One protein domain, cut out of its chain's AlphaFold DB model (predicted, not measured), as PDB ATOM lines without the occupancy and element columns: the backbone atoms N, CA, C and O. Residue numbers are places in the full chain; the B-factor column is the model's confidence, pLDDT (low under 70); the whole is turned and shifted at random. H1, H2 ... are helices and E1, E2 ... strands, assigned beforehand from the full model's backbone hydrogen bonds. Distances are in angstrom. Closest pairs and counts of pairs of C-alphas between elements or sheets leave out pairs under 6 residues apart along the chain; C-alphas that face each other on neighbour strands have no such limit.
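AT A GLANCE: This is residues 30 to 129 of the 129 residues of an uncharacterized protein of Hyunsoonleella pacifica (UniProt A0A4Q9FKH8). Two three-stranded sheets form a sandwich that is only partly face to face, their strands crossed at 72 degrees, and one helix, H1, packs along E3 on the twisted sheet E2 E3 E4. The tips of two long hairpins, residues 59 to 64 and 114 to 119, stick out. The 100 printed residues hold E1 E2 E3 E4 H1 E5 E6 in that order, mostly strand; E1 E5 E6 is mixed and E2 E3 E4 antiparallel. The whole is compact, with a radius of gyration of the C-alphas of 14.4 A and spans of 40 by 35 by 23 A.

HOW THE PARTS SIT: Look first at E1, residues 35 to 38, parallel to E5, residues 105 to 115, with N 36 and O 106 2.8 A apart. E2, residues 48 to 59, bends by 51 degrees at residue 51 and begins a meander, each strand the antiparallel neighbour of the one before, with E3, residues 64 to 75, and E4, residues 78 to 86. Find N 53 and O 70 at 2.8 A, and N 71 and O 82 at 2.9 A. H1, residues 89 to 98, is on this sheet in two layers, helix over one face, at a height of 9.4 A; its closest C-alphas to E3 are Phe 92 and Tyr 67, 6.4 A apart. Every O i to N i+4 pair in H1 is within hydrogen-bond range. E5 and E6, residues 118 to 128, form a hairpin, with N 111 and O 122 2.8 A apart. Between the sheets, the closest C-alphas of E4 and E6 are Tyr 84 and Val 123, 5.8 A.

IN THESE COORDINATES: Find C-alpha 35 at (-40.436, -7.314, 22.935), where E1 begins. E2 runs 31.8 A, E3 33.1 A, E4 25.4 A, H1 14.2 A and E5 31.2 A; E6 runs 32.6 A to C-alpha 128 at (-42.466, 1.626, 18.182).

THE WHOLE: The C-alphas of Pro 30 and Gly 116 are farthest apart, 42.4 A. The printed part has no cut and no long link, and no printed residue is under 70 in pLDDT.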
ATOM      1  N   PRO A  30     -45.527 -10.683  32.472       74.38
ATOM      2  CA  PRO A  30     -44.110 -10.402  32.339       74.38
ATOM      3  C   PRO A  30     -43.880  -8.901  32.525       74.38
ATOM      4  O   PRO A  30     -44.704  -8.074  32.149       74.38
ATOM      5  N   LYS A  31     -42.753  -8.545  33.146       82.00
ATOM      6  CA  LYS A  31     -42.410  -7.140  33.411       82.00
ATOM      7  C   LYS A  31     -42.227  -6.339  32.116       82.00
ATOM      8  O   LYS A  31     -42.492  -5.143  32.107       82.00
ATOM      9  N   TYR A  32     -41.757  -7.002  31.064       85.69
ATOM     10  CA  TYR A  32     -41.558  -6.428  29.744       85.69
ATOM     11  C   TYR A  32     -42.436  -7.192  28.752       85.69
ATOM     12  O   TYR A  32     -42.223  -8.382  28.513       85.69
ATOM     13  N   GLU A  33     -43.447  -6.518  28.219       86.19
ATOM     14  CA  GLU A  33     -44.363  -7.057  27.208       86.19
ATOM     15  C   GLU A  33     -43.921  -6.593  25.810       86.19
ATOM     16  O   GLU A  33     -43.114  -5.676  25.694       86.19
ATOM     17  N   ASN A  34     -44.407  -7.234  24.744       88.69
ATOM     18  CA  ASN A  34     -44.220  -6.801  23.346       88.69
ATOM     19  C   ASN A  34     -42.766  -6.552  22.899       88.69
ATOM     20  O   ASN A  34     -42.506  -5.700  22.049       88.69
ATOM     21  N   ILE A  35     -41.809  -7.303  23.445       91.88
ATOM     22  CA  ILE A  35     -40.436  -7.314  22.935       91.88
ATOM     23  C   ILE A  35     -40.299  -8.476  21.955       91.88
ATOM     24  O   ILE A  35     -40.657  -9.616  22.264       91.88
ATOM     25  N   LYS A  36     -39.779  -8.194  20.765       93.25
ATOM     26  CA  LYS A  36     -39.494  -9.182  19.728       93.25
ATOM     27  C   LYS A  36     -38.001  -9.292  19.480       93.25
ATOM     28  O   LYS A  36     -37.259  -8.325  19.614       93.25
ATOM     29  N   TYR A  37     -37.578 -10.479  19.077       91.38
ATOM     30  CA  TYR A  37     -36.215 -10.776  18.673       91.38
ATOM     31  C   TYR A  37     -36.193 -11.229  17.214       91.38
ATOM     32  O   TYR A  37     -37.020 -12.050  16.797       91.38
ATOM     33  N   LYS A  38     -35.242 -10.710  16.436       90.75
ATOM     34  CA  LYS A  38     -35.082 -11.034  15.017       90.75
ATOM     35  C   LYS A  38     -33.622 -11.310  14.670       90.75
ATOM     36  O   LYS A  38     -32.767 -10.449  14.855       90.75
ATOM     37  N   ASN A  39     -33.386 -12.484  14.090       85.00
ATOM     38  CA  ASN A  39     -32.157 -12.799  13.366       85.00
ATOM     39  C   ASN A  39     -32.281 -12.388  11.886       85.00
ATOM     40  O   ASN A  39     -33.396 -12.244  11.366       85.00
ATOM     41  N   PRO A  40     -31.162 -12.264  11.160       80.19
ATOM     42  CA  PRO A  40     -31.167 -11.999   9.730       80.19
ATOM     43  C   PRO A  40     -31.777 -13.195   8.998       80.19
ATOM     44  O   PRO A  40     -31.450 -14.341   9.289       80.19
ATOM     45  N   GLY A  41     -32.688 -12.936   8.061       78.69
ATOM     46  CA  GLY A  41     -33.375 -13.990   7.304       78.69
ATOM     47  C   GLY A  41     -34.488 -14.726   8.063       78.69
ATOM     48  O   GLY A  41     -35.206 -15.512   7.451       78.69
ATOM     49  N   GLU A  42     -34.699 -14.444   9.352       84.81
ATOM     50  CA  GLU A  42     -35.774 -15.046  10.146       84.81
ATOM     51  C   GLU A  42     -36.927 -14.059  10.394       84.81
ATOM     52  O   GLU A  42     -36.760 -12.831  10.427       84.81
ATOM     53  N   LYS A  43     -38.133 -14.603  10.592       87.44
ATOM     54  CA  LYS A  43     -39.270 -13.816  11.085       87.44
ATOM     55  C   LYS A  43     -39.022 -13.429  12.542       87.44
ATOM     56  O   LYS A  43     -38.446 -14.196  13.310       87.44
ATOM     57  N   ALA A  44     -39.489 -12.242  12.924       90.25
ATOM     58  CA  ALA A  44     -39.425 -11.807  14.312       90.25
ATOM     59  C   ALA A  44     -40.213 -12.776  15.211       90.25
ATOM     60  O   ALA A  44     -41.309 -13.219  14.865       90.25
ATOM     61  N   SER A  45     -39.640 -13.090  16.364       91.69
ATOM     62  CA  SER A  45     -40.171 -14.022  17.359       91.69
ATOM     63  C   SER A  45     -40.392 -13.293  18.678       91.69
ATOM     64  O   SER A  45     -39.719 -12.300  18.954       91.69
ATOM     65  N   VAL A  46     -41.342 -13.752  19.494       93.00
ATOM     66  CA  VAL A  46     -41.567 -13.166  20.824       93.00
ATOM     67  C   VAL A  46     -40.331 -13.397  21.687       93.00
ATOM     68  O   VAL A  46     -39.848 -14.525  21.796       93.00
ATOM     69  N   PHE A  47     -39.837 -12.332  22.313       93.31
ATOM     70  CA  PHE A  47     -38.706 -12.385  23.224       93.31
ATOM     71  C   PHE A  47     -39.192 -12.213  24.663       93.31
ATOM     72  O   PHE A  47     -39.539 -11.118  25.102       93.31
ATOM     73  N   PHE A  48     -39.218 -13.314  25.411       92.25
ATOM     74  CA  PHE A  48     -39.580 -13.308  26.823       92.25
ATOM     75  C   PHE A  48     -38.402 -12.785  27.641       92.25
ATOM     76  O   PHE A  48     -37.481 -13.540  27.949       92.25
ATOM     77  N   VAL A  49     -38.407 -11.489  27.943       93.06
ATOM     78  CA  VAL A  49     -37.313 -10.834  28.668       93.06
ATOM     79  C   VAL A  49     -37.416 -11.105  30.167       93.06
ATOM     80  O   VAL A  49     -38.398 -10.745  30.817       93.06
ATOM     81  N   ASP A  50     -36.352 -11.681  30.721       91.50
ATOM     82  CA  ASP A  50     -36.194 -11.943  32.151       91.50
ATOM     83  C   ASP A  50     -35.675 -10.694  32.875       91.50
ATOM     84  O   ASP A  50     -36.191 -10.285  33.919       91.50
ATOM     85  N   ARG A  51     -34.631 -10.064  32.320       92.94
ATOM     86  CA  ARG A  51     -34.002  -8.865  32.891       92.94
ATOM     87  C   ARG A  51     -33.261  -8.042  31.844       92.94
ATOM     88  O   ARG A  51     -32.773  -8.571  30.850       92.94
ATOM     89  N   ILE A  52     -33.105  -6.757  32.146       93.62
ATOM     90  CA  ILE A  52     -32.284  -5.816  31.383       93.62
ATOM     91  C   ILE A  52     -31.260  -5.217  32.344       93.62
ATOM     92  O   ILE A  52     -31.629  -4.765  33.430       93.62
ATOM     93  N   VAL A  53     -29.986  -5.263  31.966       94.75
ATOM     94  CA  VAL A  53     -28.855  -4.757  32.751       94.75
ATOM     95  C   VAL A  53     -28.221  -3.591  32.007       94.75
ATOM     96  O   VAL A  53     -27.964  -3.682  30.810       94.75
ATOM     97  N   TYR A  54     -27.961  -2.515  32.738       93.69
ATOM     98  CA  TYR A  54     -27.334  -1.294  32.250       93.69
ATOM     99  C   TYR A  54     -25.969  -1.182  32.924       93.69
ATOM    100  O   TYR A  54     -25.907  -1.087  34.149       93.69
ATOM    101  N   SER A  55     -24.892  -1.239  32.149       93.62
ATOM    102  CA  SER A  55     -23.518  -1.200  32.647       93.62
ATOM    103  C   SER A  55     -22.718  -0.100  31.960       93.62
ATOM    104  O   SER A  55     -22.928   0.224  30.792       93.62
ATOM    105  N   THR A  56     -21.788   0.484  32.706       91.38
ATOM    106  CA  THR A  56     -20.868   1.513  32.223       91.38
ATOM    107  C   THR A  56     -19.450   1.066  32.520       91.38
ATOM    108  O   THR A  56     -19.140   0.763  33.670       91.38
ATOM    109  N   ASN A  57     -18.592   1.028  31.507       88.31
ATOM    110  CA  ASN A  57     -17.193   0.641  31.650       88.31
ATOM    111  C   ASN A  57     -16.293   1.735  31.082       88.31
ATOM    112  O   ASN A  57     -16.543   2.227  29.986       88.31
ATOM    113  N   TYR A  58     -15.219   2.069  31.788       85.94
ATOM    114  CA  TYR A  58     -14.186   2.958  31.264       85.94
ATOM    115  C   TYR A  58     -13.078   2.135  30.610       85.94
ATOM    116  O   TYR A  58     -12.473   1.272  31.252       85.94
ATOM    117  N   LYS A  59     -12.785   2.397  29.336       80.75
ATOM    118  CA  LYS A  59     -11.672   1.753  28.634       80.75
ATOM    119  C   LYS A  59     -10.470   2.688  28.600       80.75
ATOM    120  O   LYS A  59     -10.342   3.519  27.708       80.75
ATOM    121  N   GLY A  60      -9.531   2.500  29.529       76.62
ATOM    122  CA  GLY A  60      -8.359   3.377  29.669       76.62
ATOM    123  C   GLY A  60      -7.499   3.532  28.405       76.62
ATOM    124  O   GLY A  60      -6.949   4.606  28.182       76.62
ATOM    125  N   LYS A  61      -7.425   2.502  27.547       77.19
ATOM    126  CA  LYS A  61      -6.695   2.559  26.265       77.19
ATOM    127  C   LYS A  61      -7.379   3.456  25.225       77.19
ATOM    128  O   LYS A  61      -6.691   4.099  24.442       77.19
ATOM    129  N   GLU A  62      -8.709   3.485  25.225       75.56
ATOM    130  CA  GLU A  62      -9.534   4.281  24.304       75.56
ATOM    131  C   GLU A  62      -9.872   5.661  24.907       75.56
ATOM    132  O   GLU A  62     -10.321   6.540  24.189       75.56
ATOM    133  N   LYS A  63      -9.614   5.875  26.212       76.94
ATOM    134  CA  LYS A  63     -10.020   7.061  26.998       76.94
ATOM    135  C   LYS A  63     -11.513   7.388  26.883       76.94
ATOM    136  O   LYS A  63     -11.927   8.528  27.076       76.94
ATOM    137  N   GLU A  64     -12.326   6.372  26.623       81.94
ATOM    138  CA  GLU A  64     -13.754   6.511  26.375       81.94
ATOM    139  C   GLU A  64     -14.568   5.651  27.344       81.94
ATOM    140  O   GLU A  64     -14.153   4.569  27.783       81.94
ATOM    141  N   ASN A  65     -15.753   6.161  27.683       85.38
ATOM    142  CA  ASN A  65     -16.768   5.414  28.414       85.38
ATOM    143  C   ASN A  65     -17.581   4.579  27.423       85.38
ATOM    144  O   ASN A  65     -18.111   5.096  26.446       85.38
ATOM    145  N   SER A  66     -17.719   3.292  27.716       89.12
ATOM    146  CA  SER A  66     -18.599   2.375  27.010       89.12
ATOM    147  C   SER A  66     -19.866   2.157  27.830       89.12
ATOM    148  O   SER A  66     -19.802   1.787  29.006       89.12
ATOM    149  N   TYR A  67     -21.015   2.381  27.201       93.50
ATOM    150  CA  TYR A  67     -22.335   2.226  27.802       93.50
ATOM    151  C   TYR A  67     -23.008   0.996  27.199       93.50
ATOM    152  O   TYR A  67     -23.300   0.971  26.004       93.50
ATOM    153  N   GLN A  68     -23.249  -0.037  28.001       94.12
ATOM    154  CA  GLN A  68     -23.758  -1.315  27.519       94.12
ATOM    155  C   GLN A  68     -25.124  -1.643  28.122       94.12
ATOM    156  O   GLN A  68     -25.341  -1.593  29.332       94.12
ATOM    157  N   ILE A  69     -26.046  -2.034  27.251       94.94
ATOM    158  CA  ILE A  69     -27.382  -2.517  27.579       94.94
ATOM    159  C   ILE A  69     -27.414  -4.004  27.248       94.94
ATOM    160  O   ILE A  69     -27.196  -4.401  26.104       94.94
ATOM    161  N   SER A  70     -27.673  -4.832  28.253       94.62
ATOM    162  CA  SER A  70     -27.733  -6.286  28.107       94.62
ATOM    163  C   SER A  70     -29.145  -6.786  28.385       94.62
ATOM    164  O   SER A  70     -29.646  -6.634  29.500       94.62
ATOM    165  N   ILE A  71     -29.785  -7.382  27.380       94.25
ATOM    166  CA  ILE A  71     -31.155  -7.906  27.454       94.25
ATOM    167  C   ILE A  71     -31.083  -9.428  27.535       94.25
ATOM    168  O   ILE A  71     -30.616 -10.084  26.607       94.25
ATOM    169  N   TYR A  72     -31.548  -9.990  28.648       94.38
ATOM    170  CA  TYR A  72     -31.556 -11.428  28.906       94.38
ATOM    171  C   TYR A  72     -32.977 -11.957  28.820       94.38
ATOM    172  O   TYR A  72     -33.892 -11.370  29.403       94.38
ATOM    173  N   GLY A  73     -33.154 -13.092  28.159       93.19
ATOM    174  CA  GLY A  73     -34.461 -13.719  28.073       93.19
ATOM    175  C   GLY A  73     -34.452 -15.025  27.303       93.19
ATOM    176  O   GLY A  73     -33.416 -15.671  27.133       93.19
ATOM    177  N   LYS A  74     -35.623 -15.393  26.787       92.94
ATOM    178  CA  LYS A  74     -35.817 -16.586  25.961       92.94
ATOM    179  C   LYS A  74     -36.592 -16.268  24.691       92.94
ATOM    180  O   LYS A  74     -37.614 -15.591  24.736       92.94
ATOM    181  N   THR A  75     -36.143 -16.817  23.568       91.38
ATOM    182  CA  THR A  75     -36.911 -16.856  22.314       91.38
ATOM    183  C   THR A  75     -36.873 -18.268  21.741       91.38
ATOM    184  O   THR A  75     -35.853 -18.953  21.845       91.38
ATOM    185  N   ASN A  76     -37.990 -18.737  21.179       88.75
ATOM    186  CA  ASN A  76     -38.128 -20.089  20.619       88.75
ATOM    187  C   ASN A  76     -37.617 -21.198  21.569       88.75
ATOM    188  O   ASN A  76     -36.936 -22.134  21.152       88.75
ATOM    189  N   GLY A  77     -37.880 -21.052  22.873       86.44
ATOM    190  CA  GLY A  77     -37.453 -21.994  23.917       86.44
ATOM    191  C   GLY A  77     -35.967 -21.944  24.298       86.44
ATOM    192  O   GLY A  77     -35.565 -22.628  25.236       86.44
ATOM    193  N   LYS A  78     -35.147 -21.124  23.629       90.19
ATOM    194  CA  LYS A  78     -33.705 -21.001  23.883       90.19
ATOM    195  C   LYS A  78     -33.392 -19.721  24.647       90.19
ATOM    196  O   LYS A  78     -33.920 -18.657  24.325       90.19
ATOM    197  N   THR A  79     -32.498 -19.817  25.629       93.38
ATOM    198  CA  THR A  79     -31.939 -18.642  26.309       93.38
ATOM    199  C   THR A  79     -31.172 -17.788  25.304       93.38
ATOM    200  O   THR A  79     -30.368 -18.300  24.524       93.38
ATOM    201  N   LYS A  80     -31.434 -16.484  25.326       91.81
ATOM    202  CA  LYS A  80     -30.774 -15.479  24.502       91.81
ATOM    203  C   LYS A  80     -30.337 -14.302  25.353       91.81
ATOM    204  O   LYS A  80     -30.974 -13.946  26.345       91.81
ATOM    205  N   GLN A  81     -29.233 -13.714  24.928       92.00
ATOM    206  CA  GLN A  81     -28.616 -12.567  25.557       92.00
ATOM    207  C   GLN A  81     -28.179 -11.635  24.444       92.00
ATOM    208  O   GLN A  81     -27.384 -12.039  23.604       92.00
ATOM    209  N   VAL A  82     -28.723 -10.423  24.453       91.81
ATOM    210  CA  VAL A  82     -28.408  -9.401  23.460       91.81
ATOM    211  C   VAL A  82     -27.608  -8.296  24.113       91.81
ATOM    212  O   VAL A  82     -28.004  -7.782  25.161       91.81
ATOM    213  N   HIS A  83     -26.501  -7.928  23.478       92.75
ATOM    214  CA  HIS A  83     -25.613  -6.870  23.937       92.75
ATOM    215  C   HIS A  83     -25.627  -5.700  22.973       92.75
ATOM    216  O   HIS A  83     -25.114  -5.786  21.863       92.75
ATOM    217  N   TYR A  84     -26.161  -4.581  23.435       92.38
ATOM    218  CA  TYR A  84     -26.150  -3.337  22.692       92.38
ATOM    219  C   TYR A  84     -25.197  -2.345  23.357       92.38
ATOM    220  O   TYR A  84     -25.260  -2.139  24.568       92.38
ATOM    221  N   THR A  85     -24.311  -1.737  22.571       92.19
ATOM    222  CA  THR A  85     -23.443  -0.651  23.045       92.19
ATOM    223  C   THR A  85     -24.016   0.664  22.543       92.19
ATOM    224  O   THR A  85     -24.077   0.877  21.334       92.19
ATOM    225  N   ALA A  86     -24.451   1.522  23.462       92.31
ATOM    226  CA  ALA A  86     -24.957   2.843  23.123       92.31
ATOM    227  C   ALA A  86     -23.803   3.768  22.709       92.31
ATOM    228  O   ALA A  86     -22.709   3.722  23.276       92.31
ATOM    229  N   LYS A  87     -24.071   4.619  21.723       91.31
ATOM    230  CA  LYS A  87     -23.146   5.591  21.130       91.31
ATOM    231  C   LYS A  87     -22.865   6.768  22.060       91.31
ATOM    232  O   LYS A  87     -21.841   7.427  21.921       91.31
ATOM    233  N   SER A  88     -23.779   7.053  22.983       91.31
ATOM    234  CA  SER A  88     -23.658   8.144  23.945       91.31
ATOM    235  C   SER A  88     -24.389   7.832  25.250       91.31
ATOM    236  O   SER A  88     -25.214   6.915  25.328       91.31
ATOM    237  N   VAL A  89     -24.109   8.637  26.277       92.25
ATOM    238  CA  VAL A  89     -24.848   8.598  27.545       92.25
ATOM    239  C   VAL A  89     -26.332   8.926  27.347       92.25
ATOM    240  O   VAL A  89     -27.179   8.310  27.986       92.25
ATOM    241  N   ASP A  90     -26.661   9.820  26.410       94.88
ATOM    242  CA  ASP A  90     -28.046  10.203  26.121       94.88
ATOM    243  C   ASP A  90     -28.843   9.048  25.514       94.88
ATOM    244  O   ASP A  90     -29.988   8.812  25.900       94.88
ATOM    245  N   GLU A  91     -28.238   8.291  24.593       93.25
ATOM    246  CA  GLU A  91     -28.859   7.097  24.010       93.25
ATOM    247  C   GLU A  91     -29.024   5.992  25.065       93.25
ATOM    248  O   GLU A  91     -30.073   5.346  25.152       93.25
ATOM    249  N   PHE A  92     -28.027   5.819  25.934       94.12
ATOM    250  CA  PHE A  92     -28.109   4.899  27.065       94.12
ATOM    251  C   PHE A  92     -29.267   5.250  28.014       94.12
ATOM    252  O   PHE A  92     -30.065   4.383  28.387       94.12
ATOM    253  N   ASP A  93     -29.409   6.531  28.356       94.25
ATOM    254  CA  ASP A  93     -30.484   7.031  29.211       94.25
ATOM    255  C   ASP A  93     -31.854   7.025  28.535       94.25
ATOM    256  O   ASP A  93     -32.871   6.783  29.195       94.25
ATOM    257  N   TYR A  94     -31.905   7.246  27.223       93.44
ATOM    258  CA  TYR A  94     -33.109   7.064  26.422       93.44
ATOM    259  C   TYR A  94     -33.643   5.639  26.582       93.44
ATOM    260  O   TYR A  94     -34.743   5.459  27.106       93.44
ATOM    261  N   TYR A  95     -32.846   4.618  26.260       93.38
ATOM    262  CA  TYR A  95     -33.294   3.231  26.386       93.38
ATOM    263  C   TYR A  95     -33.619   2.849  27.835       93.38
ATOM    264  O   TYR A  95     -34.588   2.130  28.082       93.38
ATOM    265  N   ARG A  96     -32.877   3.369  28.822       91.62
ATOM    266  CA  ARG A  96     -33.188   3.171  30.249       91.62
ATOM    267  C   ARG A  96     -34.583   3.664  30.638       91.62
ATOM    268  O   ARG A  96     -35.209   3.066  31.517       91.62
ATOM    269  N   ARG A  97     -35.064   4.739  30.010       92.38
ATOM    270  CA  ARG A  97     -36.422   5.268  30.203       92.38
ATOM    271  C   ARG A  97     -37.458   4.476  29.411       92.38
ATOM    272  O   ARG A  97     -38.477   4.118  29.993       92.38
ATOM    273  N   ILE A  98     -37.173   4.128  28.155       90.62
ATOM    274  CA  ILE A  98     -38.114   3.403  27.284       90.62
ATOM    275  C   ILE A  98     -38.506   2.040  27.839       90.62
ATOM    276  O   ILE A  98     -39.688   1.732  27.936       90.62
ATOM    277  N   PHE A  99     -37.545   1.240  28.300       88.19
ATOM    278  CA  PHE A  99     -37.860  -0.067  28.887       88.19
ATOM    279  C   PHE A  99     -38.642   0.027  30.215       88.19
ATOM    280  O   PHE A  99     -39.041  -0.998  30.767       88.19
ATOM    281  N   LYS A 100     -38.849   1.236  30.752       86.19
ATOM    282  CA  LYS A 100     -39.696   1.513  31.922       86.19
ATOM    283  C   LYS A 100     -40.998   2.240  31.569       86.19
ATOM    284  O   LYS A 100     -41.833   2.393  32.457       86.19
ATOM    285  N   SER A 101     -41.156   2.725  30.339       85.44
ATOM    286  CA  SER A 101     -42.336   3.462  29.888       85.44
ATOM    287  C   SER A 101     -43.311   2.553  29.143       85.44
ATOM    288  O   SER A 101     -43.057   1.369  28.930       85.44
ATOM    289  N   SER A 102     -44.442   3.120  28.723       82.31
ATOM    290  CA  SER A 102     -45.313   2.499  27.731       82.31
ATOM    291  C   SER A 102     -44.667   2.569  26.347       82.31
ATOM    292  O   SER A 102     -44.190   3.629  25.941       82.31
ATOM    293  N   TYR A 103     -44.679   1.451  25.633       85.69
ATOM    294  CA  TYR A 103     -44.276   1.325  24.236       85.69
ATOM    295  C   TYR A 103     -45.199   0.305  23.563       85.69
ATOM    296  O   TYR A 103     -45.740  -0.583  24.231       85.69
ATOM    297  N   LYS A 104     -45.390   0.422  22.248       82.50
ATOM    298  CA  LYS A 104     -46.199  -0.529  21.482       82.50
ATOM    299  C   LYS A 104     -45.420  -1.810  21.226       82.50
ATOM    300  O   LYS A 104     -45.922  -2.897  21.504       82.50
ATOM    301  N   GLU A 105     -44.185  -1.673  20.749       91.44
ATOM    302  CA  GLU A 105     -43.305  -2.795  20.433       91.44
ATOM    303  C   GLU A 105     -41.831  -2.389  20.530       91.44
ATOM    304  O   GLU A 105     -41.453  -1.275  20.175       91.44
ATOM    305  N   ILE A 106     -40.983  -3.310  20.989       89.88
ATOM    306  CA  ILE A 106     -39.529  -3.171  20.874       89.88
ATOM    307  C   ILE A 106     -39.000  -4.337  20.054       89.88
ATOM    308  O   ILE A 106     -39.174  -5.495  20.430       89.88
ATOM    309  N   LEU A 107     -38.313  -4.038  18.957       90.12
ATOM    310  CA  LEU A 107     -37.632  -5.031  18.141       90.12
ATOM    311  C   LEU A 107     -36.138  -5.007  18.443       90.12
ATOM    312  O   LEU A 107     -35.453  -4.014  18.210       90.12
ATOM    313  N   VAL A 108     -35.635  -6.139  18.917       89.81
ATOM    314  CA  VAL A 108     -34.214  -6.384  19.125       89.81
ATOM    315  C   VAL A 108     -33.687  -7.208  17.957       89.81
ATOM    316  O   VAL A 108     -34.203  -8.287  17.653       89.81
ATOM    317  N   PHE A 109     -32.672  -6.683  17.288       88.44
ATOM    318  CA  PHE A 109     -32.072  -7.276  16.104       88.44
ATOM    319  C   PHE A 109     -30.610  -7.606  16.373       88.44
ATOM    320  O   PHE A 109     -29.872  -6.746  16.848       88.44
ATOM    321  N   GLU A 110     -30.202  -8.827  16.041       85.06
ATOM    322  CA  GLU A 110     -28.796  -9.229  15.992       85.06
ATOM    323  C   GLU A 110     -28.478  -9.702  14.577       85.06
ATOM    324  O   GLU A 110     -29.228 -10.487  13.999       85.06
ATOM    325  N   ASN A 111     -27.367  -9.238  14.017       85.31
ATOM    326  CA  ASN A 111     -26.882  -9.624  12.702       85.31
ATOM    327  C   ASN A 111     -25.401  -9.939  12.750       85.31
ATOM    328  O   ASN A 111     -24.654  -9.353  13.528       85.31
ATOM    329  N   ASN A 112     -24.974 -10.844  11.880       83.94
ATOM    330  CA  ASN A 112     -23.571 -11.004  11.571       83.94
ATOM    331  C   ASN A 112     -23.386 -11.082  10.061       83.94
ATOM    332  O   ASN A 112     -24.207 -11.642   9.339       83.94
ATOM    333  N   TYR A 113     -22.310 -10.480   9.575       83.88
ATOM    334  CA  TYR A 113     -21.998 -10.485   8.155       83.88
ATOM    335  C   TYR A 113     -20.491 -10.509   7.941       83.88
ATOM    336  O   TYR A 113     -19.710 -10.105   8.803       83.88
ATOM    337  N   LYS A 114     -20.068 -11.014   6.782       87.56
ATOM    338  CA  LYS A 114     -18.660 -11.026   6.387       87.56
ATOM    339  C   LYS A 114     -18.398  -9.922   5.373       87.56
ATOM    340  O   LYS A 114     -19.078  -9.853   4.356       87.56
ATOM    341  N   ALA A 115     -17.379  -9.107   5.621       88.81
ATOM    342  CA  ALA A 115     -16.878  -8.126   4.664       88.81
ATOM    343  C   ALA A 115     -15.343  -8.146   4.670       88.81
ATOM    344  O   ALA A 115     -14.712  -8.057   5.723       88.81
ATOM    345  N   GLY A 116     -14.730  -8.331   3.495       87.38
ATOM    346  CA  GLY A 116     -13.268  -8.399   3.360       87.38
ATOM    347  C   GLY A 116     -12.611  -9.490   4.220       87.38
ATOM    348  O   GLY A 116     -11.568  -9.256   4.819       87.38
ATOM    349  N   GLY A 117     -13.259 -10.652   4.369       89.44
ATOM    350  CA  GLY A 117     -12.758 -11.773   5.181       89.44
ATOM    351  C   GLY A 117     -12.929 -11.621   6.701       89.44
ATOM    352  O   GLY A 117     -12.694 -12.580   7.433       89.44
ATOM    353  N   LYS A 118     -13.387 -10.462   7.189       87.81
ATOM    354  CA  LYS A 118     -13.694 -10.226   8.609       87.81
ATOM    355  C   LYS A 118     -15.182 -10.421   8.876       87.81
ATOM    356  O   LYS A 118     -16.005 -10.086   8.027       87.81
ATOM    357  N   THR A 119     -15.516 -10.963  10.046       85.75
ATOM    358  CA  THR A 119     -16.906 -11.095  10.510       85.75
ATOM    359  C   THR A 119     -17.246  -9.908  11.403       85.75
ATOM    360  O   THR A 119     -16.503  -9.616  12.337       85.75
ATOM    361  N   TYR A 120     -18.355  -9.245  11.106       83.94
ATOM    362  CA  TYR A 120     -18.911  -8.123  11.854       83.94
ATOM    363  C   TYR A 120     -20.197  -8.566  12.540       83.94
ATOM    364  O   TYR A 120     -20.872  -9.476  12.054       83.94
ATOM    365  N   PHE A 121     -20.515  -7.925  13.661       83.44
ATOM    366  CA  PHE A 121     -21.719  -8.179  14.439       83.44
ATOM    367  C   PHE A 121     -22.438  -6.855  14.662       83.44
ATOM    368  O   PHE A 121     -21.865  -5.953  15.273       83.44
ATOM    369  N   ASP A 122     -23.679  -6.759  14.197       85.38
ATOM    370  CA  ASP A 122     -24.526  -5.594  14.430       85.38
ATOM    371  C   ASP A 122     -25.630  -5.957  15.405       85.38
ATOM    372  O   ASP A 122     -26.265  -7.007  15.293       85.38
ATOM    373  N   VAL A 123     -25.904  -5.043  16.327       89.44
ATOM    374  CA  VAL A 123     -27.047  -5.135  17.227       89.44
ATOM    375  C   VAL A 123     -27.822  -3.831  17.148       89.44
ATOM    376  O   VAL A 123     -27.230  -2.753  17.203       89.44
ATOM    377  N   ALA A 124     -29.144  -3.918  17.032       89.19
ATOM    378  CA  ALA A 124     -30.022  -2.754  17.007       89.19
ATOM    379  C   ALA A 124     -31.250  -2.958  17.900       89.19
ATOM    380  O   ALA A 124     -31.759  -4.070  18.047       89.19
ATOM    381  N   ILE A 125     -31.728  -1.857  18.482       90.62
ATOM    382  CA  ILE A 125     -32.962  -1.799  19.268       90.62
ATOM    383  C   ILE A 125     -33.871  -0.752  18.623       90.62
ATOM    384  O   ILE A 125     -33.597   0.447  18.695       90.62
ATOM    385  N   THR A 126     -34.964  -1.207  18.019       88.81
ATOM    386  CA  THR A 126     -35.994  -0.351  17.421       88.81
ATOM    387  C   THR A 126     -37.190  -0.267  18.357       88.81
ATOM    388  O   THR A 126     -37.619  -1.283  18.898       88.81
ATOM    389  N   VAL A 127     -37.730   0.935  18.543       87.94
ATOM    390  CA  VAL A 127     -38.868   1.206  19.431       87.94
ATOM    391  C   VAL A 127     -40.021   1.750  18.596       87.94
ATOM    392  O   VAL A 127     -39.831   2.700  17.839       87.94
ATOM    393  N   GLU A 128     -41.201   1.159  18.749       87.38
ATOM    394  CA  GLU A 128     -42.466   1.626  18.182       87.38
ATOM    395  C   GLU A 128     -43.385   2.108  19.318       87.38
ATOM    396  O   GLU A 128     -43.474   1.455  20.366       87.38
ATOM    397  N   TYR A 129     -44.062   3.242  19.110       81.69
ATOM    398  CA  TYR A 129     -44.997   3.857  20.060       81.69
ATOM    399  C   TYR A 129     -46.453   3.659  19.643       81.69
ATOM    400  O   TYR A 129     -46.725   3.600  18.422       81.69
TER     401      TYR A 129